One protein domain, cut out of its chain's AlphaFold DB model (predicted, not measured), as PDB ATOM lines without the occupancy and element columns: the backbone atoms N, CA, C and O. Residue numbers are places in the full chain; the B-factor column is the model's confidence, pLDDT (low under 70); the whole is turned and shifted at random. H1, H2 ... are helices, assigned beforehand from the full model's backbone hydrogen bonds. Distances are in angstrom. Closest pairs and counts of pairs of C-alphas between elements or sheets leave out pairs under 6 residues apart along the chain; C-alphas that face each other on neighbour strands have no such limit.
ATOM      1  N   LYS A   6     -31.067  90.771  13.357       67.94
ATOM      2  CA  LYS A   6     -29.711  90.551  12.837       67.94
ATOM      3  C   LYS A   6     -28.661  90.508  13.952       67.94
ATOM      4  O   LYS A   6     -27.725  89.725  13.877       67.94
ATOM      5  N   ILE A   7     -28.829  91.326  14.992       71.25
ATOM      6  CA  ILE A   7     -27.922  91.372  16.152       71.25
ATOM      7  C   ILE A   7     -28.148  90.169  17.072       71.25
ATOM      8  O   ILE A   7     -27.198  89.618  17.616       71.25
ATOM      9  N   ARG A   8     -29.397  89.717  17.207       74.69
ATOM     10  CA  ARG A   8     -29.736  88.552  18.031       74.69
ATOM     11  C   ARG A   8     -29.169  87.258  17.449       74.69
ATOM     12  O   ARG A   8     -28.536  86.508  18.181       74.69
ATOM     13  N   PHE A   9     -29.282  87.061  16.134       74.00
ATOM     14  CA  PHE A   9     -28.695  85.900  15.453       74.00
ATOM     15  C   PHE A   9     -27.161  85.914  15.389       74.00
ATOM     16  O   PHE A   9     -26.561  84.867  15.177       74.00
ATOM     17  N   LYS A  10     -26.514  87.066  15.610       72.00
ATOM     18  CA  LYS A  10     -25.054  87.139  15.772       72.00
ATOM     19  C   LYS A  10     -24.572  86.664  17.145       72.00
ATOM     20  O   LYS A  10     -23.399  86.346  17.288       72.00
ATOM     21  N   ASN A  11     -25.440  86.626  18.158       74.06
ATOM     22  CA  ASN A  11     -25.074  86.151  19.488       74.06
ATOM     23  C   ASN A  11     -25.351  84.648  19.592       74.06
ATOM     24  O   ASN A  11     -26.497  84.234  19.776       74.06
ATOM     25  N   GLY A  12     -24.301  83.831  19.524       70.06
ATOM     26  CA  GLY A  12     -24.435  82.377  19.566       70.06
ATOM     27  C   GLY A  12     -25.138  81.844  20.818       70.06
ATOM     28  O   GLY A  12     -25.938  80.916  20.712       70.06
ATOM     29  N   LYS A  13     -24.947  82.475  21.985       76.94
ATOM     30  CA  LYS A  13     -25.663  82.105  23.222       76.94
ATOM     31  C   LYS A  13     -27.168  82.346  23.098       76.94
ATOM     32  O   LYS A  13     -27.963  81.518  23.537       76.94
ATOM     33  N   TRP A  14     -27.565  83.460  22.475       80.81
ATOM     34  CA  TRP A  14     -28.978  83.746  22.216       80.81
ATOM     35  C   TRP A  14     -29.569  82.749  21.216       80.81
ATOM     36  O   TRP A  14     -30.662  82.242  21.453       80.81
ATOM     37  N   VAL A  15     -28.837  82.418  20.147       80.31
ATOM     38  CA  VAL A  15     -29.274  81.434  19.142       80.31
ATOM     39  C   VAL A  15     -29.443  80.047  19.755       80.31
ATOM     40  O   VAL A  15     -30.460  79.408  19.507       80.31
ATOM     41  N   ALA A  16     -28.504  79.598  20.590       80.25
ATOM     42  CA  ALA A  16     -28.590  78.307  21.267       80.25
ATOM     43  C   ALA A  16     -29.830  78.217  22.174       80.25
ATOM     44  O   ALA A  16     -30.607  77.268  22.072       80.25
ATOM     45  N   MET A  17     -30.057  79.239  23.008       80.50
ATOM     46  CA  MET A  17     -31.237  79.311  23.880       80.50
ATOM     47  C   MET A  17     -32.542  79.382  23.080       80.50
ATOM     48  O   MET A  17     -33.505  78.686  23.394       80.50
ATOM     49  N   PHE A  18     -32.574  80.199  22.024       84.12
ATOM     50  CA  PHE A  18     -33.738  80.339  21.154       84.12
ATOM     51  C   PHE A  18     -34.071  79.023  20.447       84.12
ATOM     52  O   PHE A  18     -35.225  78.606  20.440       84.12
ATOM     53  N   LEU A  19     -33.066  78.334  19.906       85.19
ATOM     54  CA  LEU A  19     -33.257  77.072  19.202       85.19
ATOM     55  C   LEU A  19     -33.774  75.973  20.141       85.19
ATOM     56  O   LEU A  19     -34.714  75.267  19.784       85.19
ATOM     57  N   GLY A  20     -33.231  75.881  21.360       86.25
ATOM     58  CA  GLY A  20     -33.746  74.970  22.385       86.25
ATOM     59  C   GLY A  20     -35.205  75.263  22.749       86.25
ATOM     60  O   GLY A  20     -36.032  74.351  22.786       86.25
ATOM     61  N   ALA A  21     -35.553  76.538  22.941       85.75
ATOM     62  CA  ALA A  21     -36.926  76.948  23.229       85.75
ATOM     63  C   ALA A  21     -37.892  76.615  22.079       85.75
ATOM     64  O   ALA A  21     -39.001  76.146  22.334       85.75
ATOM     65  N   VAL A  22     -37.476  76.806  20.823       88.81
ATOM     66  CA  VAL A  22     -38.283  76.477  19.637       88.81
ATOM     67  C   VAL A  22     -38.550  74.977  19.544       88.81
ATOM     68  O   VAL A  22     -39.697  74.589  19.330       88.81
ATOM     69  N   VAL A  23     -37.532  74.131  19.747       88.19
ATOM     70  CA  VAL A  23     -37.699  72.666  19.726       88.19
ATOM     71  C   VAL A  23     -38.690  72.228  20.800       88.19
ATOM     72  O   VAL A  23     -39.668  71.555  20.488       88.19
ATOM     73  N   THR A  24     -38.489  72.659  22.047       88.38
ATOM     74  CA  THR A  24     -39.379  72.297  23.158       88.38
ATOM     75  C   THR A  24     -40.805  72.786  22.925       88.38
ATOM     76  O   THR A  24     -41.753  72.028  23.110       88.38
ATOM     77  N   THR A  25     -40.975  74.024  22.457       89.69
ATOM     78  CA  THR A  25     -42.302  74.587  22.169       89.69
ATOM     79  C   THR A  25     -42.999  73.824  21.043       89.69
ATOM     80  O   THR A  25     -44.189  73.548  21.144       89.69
ATOM     81  N   GLY A  26     -42.272  73.438  19.991       89.06
ATOM     82  CA  GLY A  26     -42.818  72.647  18.889       89.06
ATOM     83  C   GLY A  26     -43.325  71.280  19.347       89.06
ATOM     84  O   GLY A  26     -44.445  70.903  19.010       89.06
ATOM     85  N   TYR A  27     -42.547  70.574  20.172       89.31
ATOM     86  CA  TYR A  27     -42.983  69.308  20.770       89.31
ATOM     87  C   TYR A  27     -44.204  69.495  21.673       89.31
ATOM     88  O   TYR A  27     -45.175  68.758  21.528       89.31
ATOM     89  N   MET A  28     -44.205  70.529  22.517       88.94
ATOM     90  CA  MET A  28     -45.331  70.831  23.402       88.94
ATOM     91  C   MET A  28     -46.615  71.125  22.610       88.94
ATOM     92  O   MET A  28     -47.681  70.624  22.951       88.94
ATOM     93  N   ILE A  29     -46.523  71.873  21.504       91.19
ATOM     94  CA  ILE A  29     -47.666  72.127  20.616       91.19
ATOM     95  C   ILE A  29     -48.155  70.821  19.978       91.19
ATOM     96  O   ILE A  29     -49.351  70.535  20.020       91.19
ATOM     97  N   CYS A  30     -47.257  70.002  19.424       88.31
ATOM     98  CA  CYS A  30     -47.624  68.713  18.833       88.31
ATOM     99  C   CYS A  30     -48.335  67.799  19.840       88.31
ATOM    100  O   CYS A  30     -49.366  67.216  19.505       88.31
ATOM    101  N   GLU A  31     -47.840  67.728  21.078       88.38
ATOM    102  CA  GLU A  31     -48.473  66.975  22.164       88.38
ATOM    103  C   GLU A  31     -49.873  67.503  22.482       88.38
ATOM    104  O   GLU A  31     -50.820  66.719  22.541       88.38
ATOM    105  N   THR A  32     -50.041  68.826  22.608       89.75
ATOM    106  CA  THR A  32     -51.360  69.430  22.881       89.75
ATOM    107  C   THR A  32     -52.373  69.201  21.760       89.75
ATOM    108  O   THR A  32     -53.571  69.124  22.023       89.75
ATOM    109  N   LEU A  33     -51.907  69.050  20.518       90.50
ATOM    110  CA  LEU A  33     -52.741  68.756  19.350       90.50
ATOM    111  C   LEU A  33     -52.944  67.247  19.122       90.50
ATOM    112  O   LEU A  33     -53.611  66.862  18.164       90.50
ATOM    113  N   GLY A  34     -52.370  66.383  19.968       85.88
ATOM    114  CA  GLY A  34     -52.450  64.926  19.828       85.88
ATOM    115  C   GLY A  34     -51.638  64.360  18.654       85.88
ATOM    116  O   GLY A  34     -51.824  63.203  18.271       85.88
ATOM    117  N   ILE A  35     -50.733  65.152  18.074       86.44
ATOM    118  CA  ILE A  35     -49.862  64.737  16.974       86.44
ATOM    119  C   ILE A  35     -48.699  63.933  17.561       86.44
ATOM    120  O   ILE A  35     -47.791  64.482  18.185       86.44
ATOM    121  N   LYS A  36     -48.697  62.616  17.329       81.25
ATOM    122  CA  LYS A  36     -47.557  61.761  17.683       81.25
ATOM    123  C   LYS A  36     -46.403  62.020  16.725       81.25
ATOM    124  O   LYS A  36     -46.396  61.525  15.600       81.25
ATOM    125  N   VAL A  37     -45.413  62.777  17.187       81.31
ATOM    126  CA  VAL A  37     -44.142  62.924  16.477       81.31
ATOM    127  C   VAL A  37     -43.407  61.576  16.555       81.31
ATOM    128  O   VAL A  37     -43.130  61.108  17.658       81.31
ATOM    129  N   PRO A  38     -43.090  60.923  15.421       83.12
ATOM    130  CA  PRO A  38     -42.448  59.602  15.413       83.12
ATOM    131  C   PRO A  38     -40.981  59.643  15.863       83.12
ATOM    132  O   PRO A  38     -40.367  58.601  16.071       83.12
ATOM    133  N   ILE A  39     -40.417  60.844  15.998       84.31
ATOM    134  CA  ILE A  39     -39.039  61.083  16.413       84.31
ATOM    135  C   ILE A  39     -39.047  61.588  17.862       84.31
ATOM    136  O   ILE A  39     -39.706  62.598  18.142       84.31
ATOM    137  N   PRO A  40     -38.296  60.955  18.780       87.00
ATOM    138  CA  PRO A  40     -38.163  61.432  20.150       87.00
ATOM    139  C   PRO A  40     -37.546  62.833  20.216       87.00
ATOM    140  O   PRO A  40     -36.565  63.126  19.527       87.00
ATOM    141  N   GLN A  41     -38.045  63.679  21.122       85.12
ATOM    142  CA  GLN A  41     -37.464  65.005  21.380       85.12
ATOM    143  C   GLN A  41     -35.975  64.919  21.734       85.12
ATOM    144  O   GLN A  41     -35.189  65.793  21.362       85.12
ATOM    145  N   THR A  42     -35.566  63.852  22.422       85.69
ATOM    146  CA  THR A  42     -34.168  63.601  22.784       85.69
ATOM    147  C   THR A  42     -33.260  63.523  21.565       85.69
ATOM    148  O   THR A  42     -32.148  64.038  21.608       85.69
ATOM    149  N   ASP A  43     -33.720  62.922  20.469       87.38
ATOM    150  CA  ASP A  43     -32.889  62.736  19.281       87.38
ATOM    151  C   ASP A  43     -32.783  64.028  18.476       87.38
ATOM    152  O   ASP A  43     -31.688  64.399  18.052       87.38
ATOM    153  N   VAL A  44     -33.873  64.795  18.393       86.00
ATOM    154  CA  VAL A  44     -33.836  66.155  17.833       86.00
ATOM    155  C   VAL A  44     -32.911  67.053  18.654       86.00
ATOM    156  O   VAL A  44     -32.082  67.767  18.094       86.00
ATOM    157  N   THR A  45     -32.982  66.973  19.982       86.44
ATOM    158  CA  THR A  45     -32.131  67.766  20.880       86.44
ATOM    159  C   THR A  45     -30.657  67.390  20.734       86.44
ATOM    160  O   THR A  45     -29.806  68.278  20.706       86.44
ATOM    161  N   LYS A  46     -30.327  66.099  20.578       86.38
ATOM    162  CA  LYS A  46     -28.954  65.644  20.300       86.38
ATOM    163  C   LYS A  46     -28.432  66.203  18.981       86.38
ATOM    164  O   LYS A  46     -27.324  66.726  18.959       86.38
ATOM    165  N   ILE A  47     -29.225  66.133  17.909       85.75
ATOM    166  CA  ILE A  47     -28.848  66.673  16.594       85.75
ATOM    167  C   ILE A  47     -28.612  68.182  16.691       85.75
ATOM    168  O   ILE A  47     -27.580  68.679  16.248       85.75
ATOM    169  N   VAL A  48     -29.531  68.907  17.331       84.25
ATOM    170  CA  VAL A  48     -29.403  70.350  17.556       84.25
ATOM    171  C   VAL A  48     -28.148  70.671  18.365       84.25
ATOM    172  O   VAL A  48     -27.381  71.546  17.980       84.25
ATOM    173  N   THR A  49     -27.887  69.929  19.439       83.94
ATOM    174  CA  THR A  49     -26.693  70.116  20.276       83.94
ATOM    175  C   THR A  49     -25.410  69.810  19.504       83.94
ATOM    176  O   THR A  49     -24.438  70.545  19.634       83.94
ATOM    177  N   ALA A  50     -25.403  68.777  18.656       85.19
ATOM    178  CA  ALA A  50     -24.265  68.434  17.808       85.19
ATOM    179  C   ALA A  50     -23.978  69.526  16.768       85.19
ATOM    180  O   ALA A  50     -22.823  69.903  16.575       85.19
ATOM    181  N   ILE A  51     -25.022  70.087  16.150       81.38
ATOM    182  CA  ILE A  51     -24.908  71.222  15.230       81.38
ATOM    183  C   ILE A  51     -24.363  72.447  15.973       81.38
ATOM    184  O   ILE A  51     -23.380  73.033  15.534       81.38
ATOM    185  N   LEU A  52     -24.939  72.810  17.124       78.44
ATOM    186  CA  LEU A  52     -24.452  73.931  17.936       78.44
ATOM    187  C   LEU A  52     -22.998  73.716  18.391       78.44
ATOM    188  O   LEU A  52     -22.207  74.656  18.365       78.44
ATOM    189  N   GLY A  53     -22.628  72.485  18.748       78.81
ATOM    190  CA  GLY A  53     -21.258  72.103  19.080       78.81
ATOM    191  C   GLY A  53     -20.304  72.288  17.901       78.81
ATOM    192  O   GLY A  53     -19.251  72.899  18.060       78.81
ATOM    193  N   LEU A  54     -20.698  71.854  16.701       76.88
ATOM    194  CA  LEU A  54     -19.921  72.056  15.477       76.88
ATOM    195  C   LEU A  54     -19.767  73.547  15.144       76.88
ATOM    196  O   LEU A  54     -18.663  74.006  14.868       76.88
ATOM    197  N   LEU A  55     -20.847  74.329  15.227       71.06
ATOM    198  CA  LEU A  55     -20.782  75.780  15.033       71.06
ATOM    199  C   LEU A  55     -19.931  76.477  16.107       71.06
ATOM    200  O   LEU A  55     -19.314  77.504  15.815       71.06
ATOM    201  N   SER A  56     -19.878  75.941  17.328       68.75
ATOM    202  CA  SER A  56     -18.962  76.433  18.358       68.75
ATOM    203  C   SER A  56     -17.508  76.109  18.021       68.75
ATOM    204  O   SER A  56     -16.653  76.956  18.245       68.75
ATOM    205  N   MET A  57     -17.211  74.938  17.445       63.75
ATOM    206  CA  MET A  57     -15.853  74.600  16.992       63.75
ATOM    207  C   MET A  57     -15.397  75.465  15.811       63.75
ATOM    208  O   MET A  57     -14.232  75.829  15.736       63.75
ATOM    209  N   ILE A  58     -16.315  75.822  14.909       65.06
ATOM    210  CA  ILE A  58     -16.040  76.727  13.778       65.06
ATOM    211  C   ILE A  58     -15.917  78.196  14.253       65.06
ATOM    212  O   ILE A  58     -15.484  79.057  13.494       65.06
ATOM    213  N   GLY A  59     -16.272  78.508  15.507       58.16
ATOM    214  CA  GLY A  59     -16.190  79.862  16.072       58.16
ATOM    215  C   GLY A  59     -17.365  80.777  15.706       58.16
ATOM    216  O   GLY A  59     -17.326  81.972  15.978       58.16
ATOM    217  N   VAL A  60     -18.439  80.236  15.116       62.69
ATOM    218  CA  VAL A  60     -19.636  81.007  14.720       62.69
ATOM    219  C   VAL A  60     -20.514  81.351  15.928       62.69
ATOM    220  O   VAL A  60     -21.156  82.399  15.950       62.69
ATOM    221  N   ILE A  61     -20.563  80.469  16.932       55.69
ATOM    222  CA  ILE A  61     -21.410  80.636  18.130       55.69
ATOM    223  C   ILE A  61     -20.621  81.195  19.315       55.69
ATOM    224  O   ILE A  61     -21.116  82.057  20.042       55.69
ATOM    225  N   THR A  62     -19.399  80.717  19.491       51.81
ATOM    226  CA  THR A  62     -18.490  81.113  20.561       51.81
ATOM    227  C   THR A  62     -17.102  80.725  20.104       51.81
ATOM    228  O   THR A  62     -16.751  79.551  20.151       51.81
ATOM    229  N   ASP A  63     -16.336  81.695  19.626       41.97
ATOM    230  CA  ASP A  63     -14.898  81.529  19.518       41.97
ATOM    231  C   ASP A  63     -14.308  81.532  20.950       41.97
ATOM    232  O   ASP A  63     -14.438  82.531  21.665       41.97
ATOM    233  N   PRO A  64     -13.694  80.427  21.426       41.62
ATOM    234  CA  PRO A  64     -13.042  80.381  22.735       41.62
ATOM    235  C   PRO A  64     -11.762  81.234  22.796       41.62
ATOM    236  O   PRO A  64     -11.184  81.374  23.873       41.62
ATOM    237  N   THR A  65     -11.327  81.833  21.680       43.50
ATOM    238  CA  THR A  65     -10.256  82.839  21.643       43.50
ATOM    239  C   THR A  65     -10.760  84.283  21.680       43.50
ATOM    240  O   THR A  65      -9.949  85.209  21.751       43.50
ATOM    241  N   THR A  66     -12.075  84.516  21.785       43.38
ATOM    242  CA  THR A  66     -12.582  85.865  22.038       43.38
ATOM    243  C   THR A  66     -12.555  86.158  23.539       43.38
ATOM    244  O   THR A  66     -13.454  85.785  24.296       43.38
TER     245      THR A  66
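Overview. This is residues 6 to 66 of the 109 residues of the protein "Phage holin" of Mogibacterium pumilum (UniProt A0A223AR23). The domain is a long hairpin of two helices, H2 and H3, side by side and running opposite ways at a shallow tilt of 12 degrees, with the short helix H1 making a corner at the start of H2. Residues 29 to 34, of which 29 to 32 belong to H2, stick out at the other end of H2. The printed part has 61 residues with three named helices, H1, H2 and H3 in that order, and no named strand; the class is all helix. The whole is loose, with a radius of gyration of the C-alphas of 13.8 A, and a rod spanning 45 by 22 by 12 A.

Arrangement. H1, residues 6 to 10, and H2, residues 12 to 32, only just touch, and only at the corner by their link, with 3 pairs of C-alphas within 8 A; H2 does so with residues 14 to 15 alone. Their closest C-alphas are those of Phe 9 and Val 15, 5.8 A apart. H2 and H3, residues 41 to 57, form a helical hairpin and touch, the closest C-alphas being those of Ala 16 and Leu 52, 6.9 A apart. They run opposite ways at a shallow tilt of 12 degrees. H1 and H3 are apart. In H1, H2 and H3 every O i to N i+4 pair is within hydrogen-bond range.

Along the chain. H1 begins with C-alpha 6 at (-29.711, 90.551, 12.837). H2, from Gly 12 to Thr 32, is 30.1 A long and ends with C-alpha 32 at (-51.360, 69.430, 22.881). H3, from Gln 41 to Met 57, is 24.0 A long and ends with C-alpha 57 at (-15.853, 74.600, 16.992).

Size, cuts and confidence. The two C-alphas farthest apart, those of Gly 34 and Thr 65, are 45.9 A apart. The printed part has no cut. The link from H1 to H2 is tight, the one from H2 to H3 short. The mean pLDDT of the printed part is 77.8; residue 6 and residues 56 to 66 are under 70.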